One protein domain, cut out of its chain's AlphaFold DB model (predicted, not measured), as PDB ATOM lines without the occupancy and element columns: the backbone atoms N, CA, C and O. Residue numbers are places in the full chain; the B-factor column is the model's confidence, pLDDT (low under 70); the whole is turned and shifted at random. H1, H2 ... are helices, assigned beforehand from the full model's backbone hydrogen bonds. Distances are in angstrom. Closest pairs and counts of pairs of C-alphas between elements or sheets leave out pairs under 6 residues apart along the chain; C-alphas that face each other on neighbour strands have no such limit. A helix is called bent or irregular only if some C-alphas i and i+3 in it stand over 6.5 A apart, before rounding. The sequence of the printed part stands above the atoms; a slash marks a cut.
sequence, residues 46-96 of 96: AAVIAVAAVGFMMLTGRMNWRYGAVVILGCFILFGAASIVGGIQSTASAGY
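This is residues 46 to 96 of the 96 residues of the protein "Conjugal transfer protein TrbC" of Sphingobium yanoikuyae (UniProt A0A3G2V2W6). A helical hairpin with a long arm: helix H1 and the first arm of a bent helix, H2a, lie side by side and run opposite ways, and the second arm, H2b, carries the chain onward past the hairpin, with residues 80 to 96 sticking out. A short loop joins H1 to H2 at one end of the long axis. The printed part has 51 residues with two named helices, H1 then H2, and no named strand; the class is all helix. It is extended, with a radius of gyration of the C-alphas of 16.1 A and spans of 55 by 21 by 8 A.

H1 covers residues 46 to 58, 19.1 A from first to last C-alpha, and begins at C-alpha 46 at (-16.934, -28.222, -33.031). H2, residues 65 to 94, was assigned as one helix by its hydrogen bonds, but it is bent: C-alphas 79 and 82 are 6.7 A apart. Its arm H2a, residues 65 to 79, is 21.7 A long and begins at C-alpha 65 at (-11.367, -28.642, -11.228). Its arm H2b, residues 82 to 94, is 18.1 A long and ends at C-alpha 94 at (15.023, -32.018, -43.967).

H1 and H2a form a helical hairpin and touch, their closest C-alphas being those of Val 54 and Gly 68, 6.9 A apart. They run opposite ways at a shallow tilt of 7 degrees. H2a and H2b stand at a steep tilt of 43 degrees. H1 and H2b are apart. In H1, H2a and H2b every O i to N i+4 pair is within hydrogen-bond range.

The outline is a rod, and the two C-alphas farthest apart, those of Gly 61 and Tyr 96, are 54.8 A from each other. The printed part has no cut and ends at the chain's last residue, 96. The link from H1 to H2, 6 residues, is short, and residues 59 to 66 stand free. The mean pLDDT of the printed part is 76.7, with residues 56 to 64 and 95 to 96 under 70.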
ATOM      1  N   ALA A  46     -16.117 -27.291 -33.812       78.19
ATOM      2  CA  ALA A  46     -16.934 -28.222 -33.031       78.19
ATOM      3  C   ALA A  46     -16.330 -28.536 -31.655       78.19
ATOM      4  O   ALA A  46     -17.045 -28.626 -30.657       78.19
ATOM      5  N   ALA A  47     -15.011 -28.659 -31.560       72.25
ATOM      6  CA  ALA A  47     -14.400 -28.915 -30.268       72.25
ATOM      7  C   ALA A  47     -14.182 -27.672 -29.412       72.25
ATOM      8  O   ALA A  47     -14.214 -27.782 -28.190       72.25
ATOM      9  N   VAL A  48     -14.023 -26.487 -30.007       82.31
ATOM     10  CA  VAL A  48     -14.065 -25.237 -29.234       82.31
ATOM     11  C   VAL A  48     -15.434 -25.086 -28.556       82.31
ATOM     12  O   VAL A  48     -15.499 -24.706 -27.388       82.31
ATOM     13  N   ILE A  49     -16.522 -25.480 -29.229       81.75
ATOM     14  CA  ILE A  49     -17.867 -25.537 -28.630       81.75
ATOM     15  C   ILE A  49     -17.902 -26.531 -27.455       81.75
ATOM     16  O   ILE A  49     -18.455 -26.216 -26.400       81.75
ATOM     17  N   ALA A  50     -17.265 -27.698 -27.589       72.88
ATOM     18  CA  ALA A  50     -17.150 -28.664 -26.493       72.88
ATOM     19  C   ALA A  50     -16.365 -28.100 -25.288       72.88
ATOM     20  O   ALA A  50     -16.777 -28.292 -24.144       72.88
ATOM     21  N   VAL A  51     -15.285 -27.345 -25.521       79.31
ATOM     22  CA  VAL A  51     -14.526 -26.645 -24.464       79.31
ATOM     23  C   VAL A  51     -15.380 -25.575 -23.778       79.31
ATOM     24  O   VAL A  51     -15.376 -25.478 -22.550       79.31
ATOM     25  N   ALA A  52     -16.156 -24.802 -24.540       79.75
ATOM     26  CA  ALA A  52     -17.065 -23.802 -23.986       79.75
ATOM     27  C   ALA A  52     -18.155 -24.440 -23.102       79.75
ATOM     28  O   ALA A  52     -18.437 -23.936 -22.014       79.75
ATOM     29  N   ALA A  53     -18.705 -25.590 -23.510       72.62
ATOM     30  CA  ALA A  53     -19.673 -26.349 -22.713       72.62
ATOM     31  C   ALA A  53     -19.081 -26.853 -21.379       72.62
ATOM     32  O   ALA A  53     -19.769 -26.858 -20.357       72.62
ATOM     33  N   VAL A  54     -17.794 -27.212 -21.354       70.31
ATOM     34  CA  VAL A  54     -17.069 -27.605 -20.129       70.31
ATOM     35  C   VAL A  54     -16.885 -26.415 -19.190       70.31
ATOM     36  O   VAL A  54     -17.120 -26.543 -17.989       70.31
ATOM     37  N   GLY A  55     -16.528 -25.245 -19.727       70.44
ATOM     38  CA  GLY A  55     -16.471 -23.999 -18.958       70.44
ATOM     39  C   GLY A  55     -17.827 -23.631 -18.345       70.44
ATOM     40  O   GLY A  55     -17.893 -23.190 -17.199       70.44
ATOM     41  N   PHE A  56     -18.921 -23.910 -19.058       67.31
ATOM     42  CA  PHE A  56     -20.281 -23.730 -18.544       67.31
ATOM     43  C   PHE A  56     -20.611 -24.705 -17.399       67.31
ATOM     44  O   PHE A  56     -21.227 -24.313 -16.408       67.31
ATOM     45  N   MET A  57     -20.138 -25.954 -17.481       63.41
ATOM     46  CA  MET A  57     -20.255 -26.948 -16.405       63.41
ATOM     47  C   MET A  57     -19.430 -26.578 -15.156       63.41
ATOM     48  O   MET A  57     -19.825 -26.883 -14.033       63.41
ATOM     49  N   MET A  58     -18.318 -25.853 -15.306       62.41
ATOM     50  CA  MET A  58     -17.541 -25.349 -14.163       62.41
ATOM     51  C   MET A  58     -18.275 -24.255 -13.373       62.41
ATOM     52  O   MET A  58     -18.115 -24.172 -12.155       62.41
ATOM     53  N   LEU A  59     -19.121 -23.455 -14.033       60.66
ATOM     54  CA  LEU A  59     -19.948 -22.425 -13.390       60.66
ATOM     55  C   LEU A  59     -21.112 -23.009 -12.574       60.66
ATOM     56  O   LEU A  59     -21.695 -22.305 -11.754       60.66
ATOM     57  N   THR A  60     -21.410 -24.308 -12.708       65.75
ATOM     58  CA  THR A  60     -22.426 -25.016 -11.903       65.75
ATOM     59  C   THR A  60     -21.998 -25.221 -10.429       65.75
ATOM     60  O   THR A  60     -22.677 -25.889  -9.655       65.75
ATOM     61  N   GLY A  61     -20.881 -24.618 -10.000       62.97
ATOM     62  CA  GLY A  61     -20.636 -24.212  -8.606       62.97
ATOM     63  C   GLY A  61     -20.084 -25.272  -7.645       62.97
ATOM     64  O   GLY A  61     -19.735 -24.937  -6.515       62.97
ATOM     65  N   ARG A  62     -19.960 -26.540  -8.055       63.69
ATOM     66  CA  ARG A  62     -19.490 -27.652  -7.192       63.69
ATOM     67  C   ARG A  62     -18.587 -28.671  -7.907       63.69
ATOM     68  O   ARG A  62     -18.465 -29.804  -7.447       63.69
ATOM     69  N   MET A  63     -17.961 -28.311  -9.028       58.94
ATOM     70  CA  MET A  63     -17.282 -29.279  -9.897       58.94
ATOM     71  C   MET A  63     -15.776 -29.366  -9.641       58.94
ATOM     72  O   MET A  63     -15.073 -28.357  -9.616       58.94
ATOM     73  N   ASN A  64     -15.266 -30.589  -9.468       66.88
ATOM     74  CA  ASN A  64     -13.850 -30.856  -9.247       66.88
ATOM     75  C   ASN A  64     -13.044 -30.333 -10.446       66.88
ATOM     76  O   ASN A  64     -13.061 -30.941 -11.513       66.88
ATOM     77  N   TRP A  65     -12.281 -29.256 -10.248       74.12
ATOM     78  CA  TRP A  65     -11.367 -28.642 -11.228       74.12
ATOM     79  C   TRP A  65     -10.484 -29.664 -11.979       74.12
ATOM     80  O   TRP A  65     -10.128 -29.468 -13.139       74.12
ATOM     81  N   ARG A  66     -10.233 -30.823 -11.358       70.44
ATOM     82  CA  ARG A  66      -9.599 -32.003 -11.965       70.44
ATOM     83  C   ARG A  66     -10.272 -32.469 -13.266       70.44
ATOM     84  O   ARG A  66      -9.561 -32.740 -14.227       70.44
ATOM     85  N   TYR A  67     -11.605 -32.530 -13.330       75.62
ATOM     86  CA  TYR A  67     -12.328 -32.904 -14.557       75.62
ATOM     87  C   TYR A  67     -12.129 -31.871 -15.659       75.62
ATOM     88  O   TYR A  67     -11.904 -32.218 -16.813       75.62
ATOM     89  N   GLY A  68     -12.113 -30.600 -15.273       75.50
ATOM     90  CA  GLY A  68     -11.789 -29.500 -16.160       75.50
ATOM     91  C   GLY A  68     -10.433 -29.609 -16.834       75.50
ATOM     92  O   GLY A  68     -10.324 -29.510 -18.053       75.50
ATOM     93  N   ALA A  69      -9.401 -29.843 -16.023       79.25
ATOM     94  CA  ALA A  69      -8.031 -29.967 -16.502       79.25
ATOM     95  C   ALA A  69      -7.871 -31.135 -17.491       79.25
ATOM     96  O   ALA A  69      -7.212 -30.979 -18.516       79.25
ATOM     97  N   VAL A  70      -8.519 -32.278 -17.227       82.12
ATOM     98  CA  VAL A  70      -8.480 -33.447 -18.123       82.12
ATOM     99  C   VAL A  70      -9.128 -33.144 -19.477       82.12
ATOM    100  O   VAL A  70      -8.578 -33.533 -20.505       82.12
ATOM    101  N   VAL A  71     -10.249 -32.416 -19.513       77.69
ATOM    102  CA  VAL A  71     -10.919 -32.086 -20.783       77.69
ATOM    103  C   VAL A  71     -10.122 -31.074 -21.609       77.69
ATOM    104  O   VAL A  71      -9.990 -31.248 -22.820       77.69
ATOM    105  N   ILE A  72      -9.534 -30.055 -20.973       81.31
ATOM    106  CA  ILE A  72      -8.663 -29.096 -21.670       81.31
ATOM    107  C   ILE A  72      -7.432 -29.805 -22.249       81.31
ATOM    108  O   ILE A  72      -7.080 -29.578 -23.407       81.31
ATOM    109  N   LEU A  73      -6.821 -30.715 -21.485       86.38
ATOM    110  CA  LEU A  73      -5.687 -31.514 -21.946       86.38
ATOM    111  C   LEU A  73      -6.074 -32.442 -23.110       86.38
ATOM    112  O   LEU A  73      -5.336 -32.538 -24.087       86.38
ATOM    113  N   GLY A  74      -7.257 -33.061 -23.057       83.50
ATOM    114  CA  GLY A  74      -7.796 -33.856 -24.162       83.50
ATOM    115  C   GLY A  74      -8.002 -33.034 -25.437       83.50
ATOM    116  O   GLY A  74      -7.570 -33.449 -26.513       83.50
ATOM    117  N   CYS A  75      -8.588 -31.837 -25.322       80.44
ATOM    118  CA  CYS A  75      -8.767 -30.925 -26.453       80.44
ATOM    119  C   CYS A  75      -7.422 -30.532 -27.079       80.44
ATOM    120  O   CYS A  75      -7.275 -30.566 -28.298       80.44
ATOM    121  N   PHE A  76      -6.414 -30.219 -26.261       82.06
ATOM    122  CA  PHE A  76      -5.079 -29.885 -26.754       82.06
ATOM    123  C   PHE A  76      -4.460 -31.019 -27.585       82.06
ATOM    124  O   PHE A  76      -3.883 -30.755 -28.635       82.06
ATOM    125  N   ILE A  77      -4.623 -32.277 -27.165       84.44
ATOM    126  CA  ILE A  77      -4.098 -33.438 -27.901       84.44
ATOM    127  C   ILE A  77      -4.827 -33.624 -29.241       84.44
ATOM    128  O   ILE A  77      -4.172 -33.846 -30.257       84.44
ATOM    129  N   LEU A  78      -6.158 -33.486 -29.272       83.81
ATOM    130  CA  LEU A  78      -6.964 -33.628 -30.495       83.81
ATOM    131  C   LEU A  78      -6.587 -32.597 -31.576       83.81
ATOM    132  O   LEU A  78      -6.452 -32.967 -32.741       83.81
ATOM    133  N   PHE A  79      -6.384 -31.328 -31.203       78.94
ATOM    134  CA  PHE A  79      -6.034 -30.261 -32.159       78.94
ATOM    135  C   PHE A  79      -4.540 -30.114 -32.409       78.94
ATOM    136  O   PHE A  79      -4.132 -29.801 -33.526       78.94
ATOM    137  N   GLY A  80      -3.715 -30.349 -31.392       82.12
ATOM    138  CA  GLY A  80      -2.266 -30.217 -31.482       82.12
ATOM    139  C   GLY A  80      -1.596 -31.346 -32.264       82.12
ATOM    140  O   GLY A  80      -0.515 -31.132 -32.811       82.12
ATOM    141  N   ALA A  81      -2.226 -32.524 -32.369       85.25
ATOM    142  CA  ALA A  81      -1.641 -33.702 -33.016       85.25
ATOM    143  C   ALA A  81      -1.140 -33.429 -34.445       85.25
ATOM    144  O   ALA A  81      -0.028 -33.828 -34.788       85.25
ATOM    145  N   ALA A  82      -1.916 -32.708 -35.260       80.69
ATOM    146  CA  ALA A  82      -1.536 -32.403 -36.639       80.69
ATOM    147  C   ALA A  82      -0.304 -31.484 -36.723       80.69
ATOM    148  O   ALA A  82       0.589 -31.732 -37.532       80.69
ATOM    149  N   SER A  83      -0.205 -30.463 -35.863       81.44
ATOM    150  CA  SER A  83       0.971 -29.582 -35.801       81.44
ATOM    151  C   SER A  83       2.220 -30.309 -35.301       81.44
ATOM    152  O   SER A  83       3.310 -30.070 -35.816       81.44
ATOM    153  N   ILE A  84       2.070 -31.227 -34.340       86.06
ATOM    154  CA  ILE A  84       3.174 -32.051 -33.827       86.06
ATOM    155  C   ILE A  84       3.702 -32.963 -34.940       86.06
ATOM    156  O   ILE A  84       4.899 -32.993 -35.213       86.06
ATOM    157  N   VAL A  85       2.799 -33.657 -35.635       85.88
ATOM    158  CA  VAL A  85       3.135 -34.538 -36.760       85.88
ATOM    159  C   VAL A  85       3.736 -33.752 -37.929       85.88
ATOM    160  O   VAL A  85       4.699 -34.209 -38.541       85.88
ATOM    161  N   GLY A  86       3.233 -32.552 -38.221       89.50
ATOM    162  CA  GLY A  86       3.820 -31.652 -39.216       89.50
ATOM    163  C   GLY A  86       5.260 -31.249 -38.879       89.50
ATOM    164  O   GLY A  86       6.130 -31.319 -39.743       89.50
ATOM    165  N   GLY A  87       5.544 -30.909 -37.617       86.81
ATOM    166  CA  GLY A  87       6.898 -30.577 -37.160       86.81
ATOM    167  C   GLY A  87       7.878 -31.754 -37.255       86.81
ATOM    168  O   GLY A  87       9.010 -31.587 -37.720       86.81
ATOM    169  N   ILE A  88       7.432 -32.960 -36.884       90.88
ATOM    170  CA  ILE A  88       8.242 -34.185 -37.001       90.88
ATOM    171  C   ILE A  88       8.549 -34.482 -38.473       90.88
ATOM    172  O   ILE A  88       9.707 -34.699 -38.823       90.88
ATOM    173  N   GLN A  89       7.541 -34.433 -39.348       90.81
ATOM    174  CA  GLN A  89       7.727 -34.656 -40.786       90.81
ATOM    175  C   GLN A  89       8.638 -33.607 -41.428       90.81
ATOM    176  O   GLN A  89       9.470 -33.965 -42.254       90.81
ATOM    177  N   SER A  90       8.540 -32.335 -41.026       86.06
ATOM    178  CA  SER A  90       9.438 -31.278 -41.509       86.06
ATOM    179  C   SER A  90      10.900 -31.570 -41.174       86.06
ATOM    180  O   SER A  90      11.778 -31.283 -41.980       86.06
ATOM    181  N   THR A  91      11.166 -32.141 -39.998       87.00
ATOM    182  CA  THR A  91      12.528 -32.503 -39.580       87.00
ATOM    183  C   THR A  91      12.999 -33.769 -40.295       87.00
ATOM    184  O   THR A  91      14.137 -33.837 -40.746       87.00
ATOM    185  N   ALA A  92      12.110 -34.752 -40.454       87.06
ATOM    186  CA  ALA A  92      12.398 -35.982 -41.181       87.06
ATOM    187  C   ALA A  92      12.691 -35.716 -42.666       87.06
ATOM    188  O   ALA A  92      13.654 -36.253 -43.193       87.06
ATOM    189  N   SER A  93      11.921 -34.845 -43.326       77.88
ATOM    190  CA  SER A  93      12.147 -34.463 -44.726       77.88
ATOM    191  C   SER A  93      13.371 -33.571 -44.922       77.88
ATOM    192  O   SER A  93      13.911 -33.557 -46.018       77.88
ATOM    193  N   ALA A  94      13.795 -32.813 -43.906       72.56
ATOM    194  CA  ALA A  94      15.023 -32.018 -43.967       72.56
ATOM    195  C   ALA A  94      16.295 -32.860 -43.744       72.56
ATOM    196  O   ALA A  94      17.398 -32.371 -43.975       72.56
ATOM    197  N   GLY A  95      16.147 -34.098 -43.257       64.31
ATOM    198  CA  GLY A  95      17.243 -35.040 -43.024       64.31
ATOM    199  C   GLY A  95      17.528 -36.007 -44.180       64.31
ATOM    200  O   GLY A  95      18.477 -36.782 -44.061       64.31
ATOM    201  N   TYR A  96      16.734 -35.973 -45.258       51.31
ATOM    202  CA  TYR A  96      16.941 -36.737 -46.498       51.31
ATOM    203  C   TYR A  96      17.301 -35.817 -47.662       51.31
ATOM    204  O   TYR A  96      16.725 -34.709 -47.737       51.31
TER     205      TYR A  96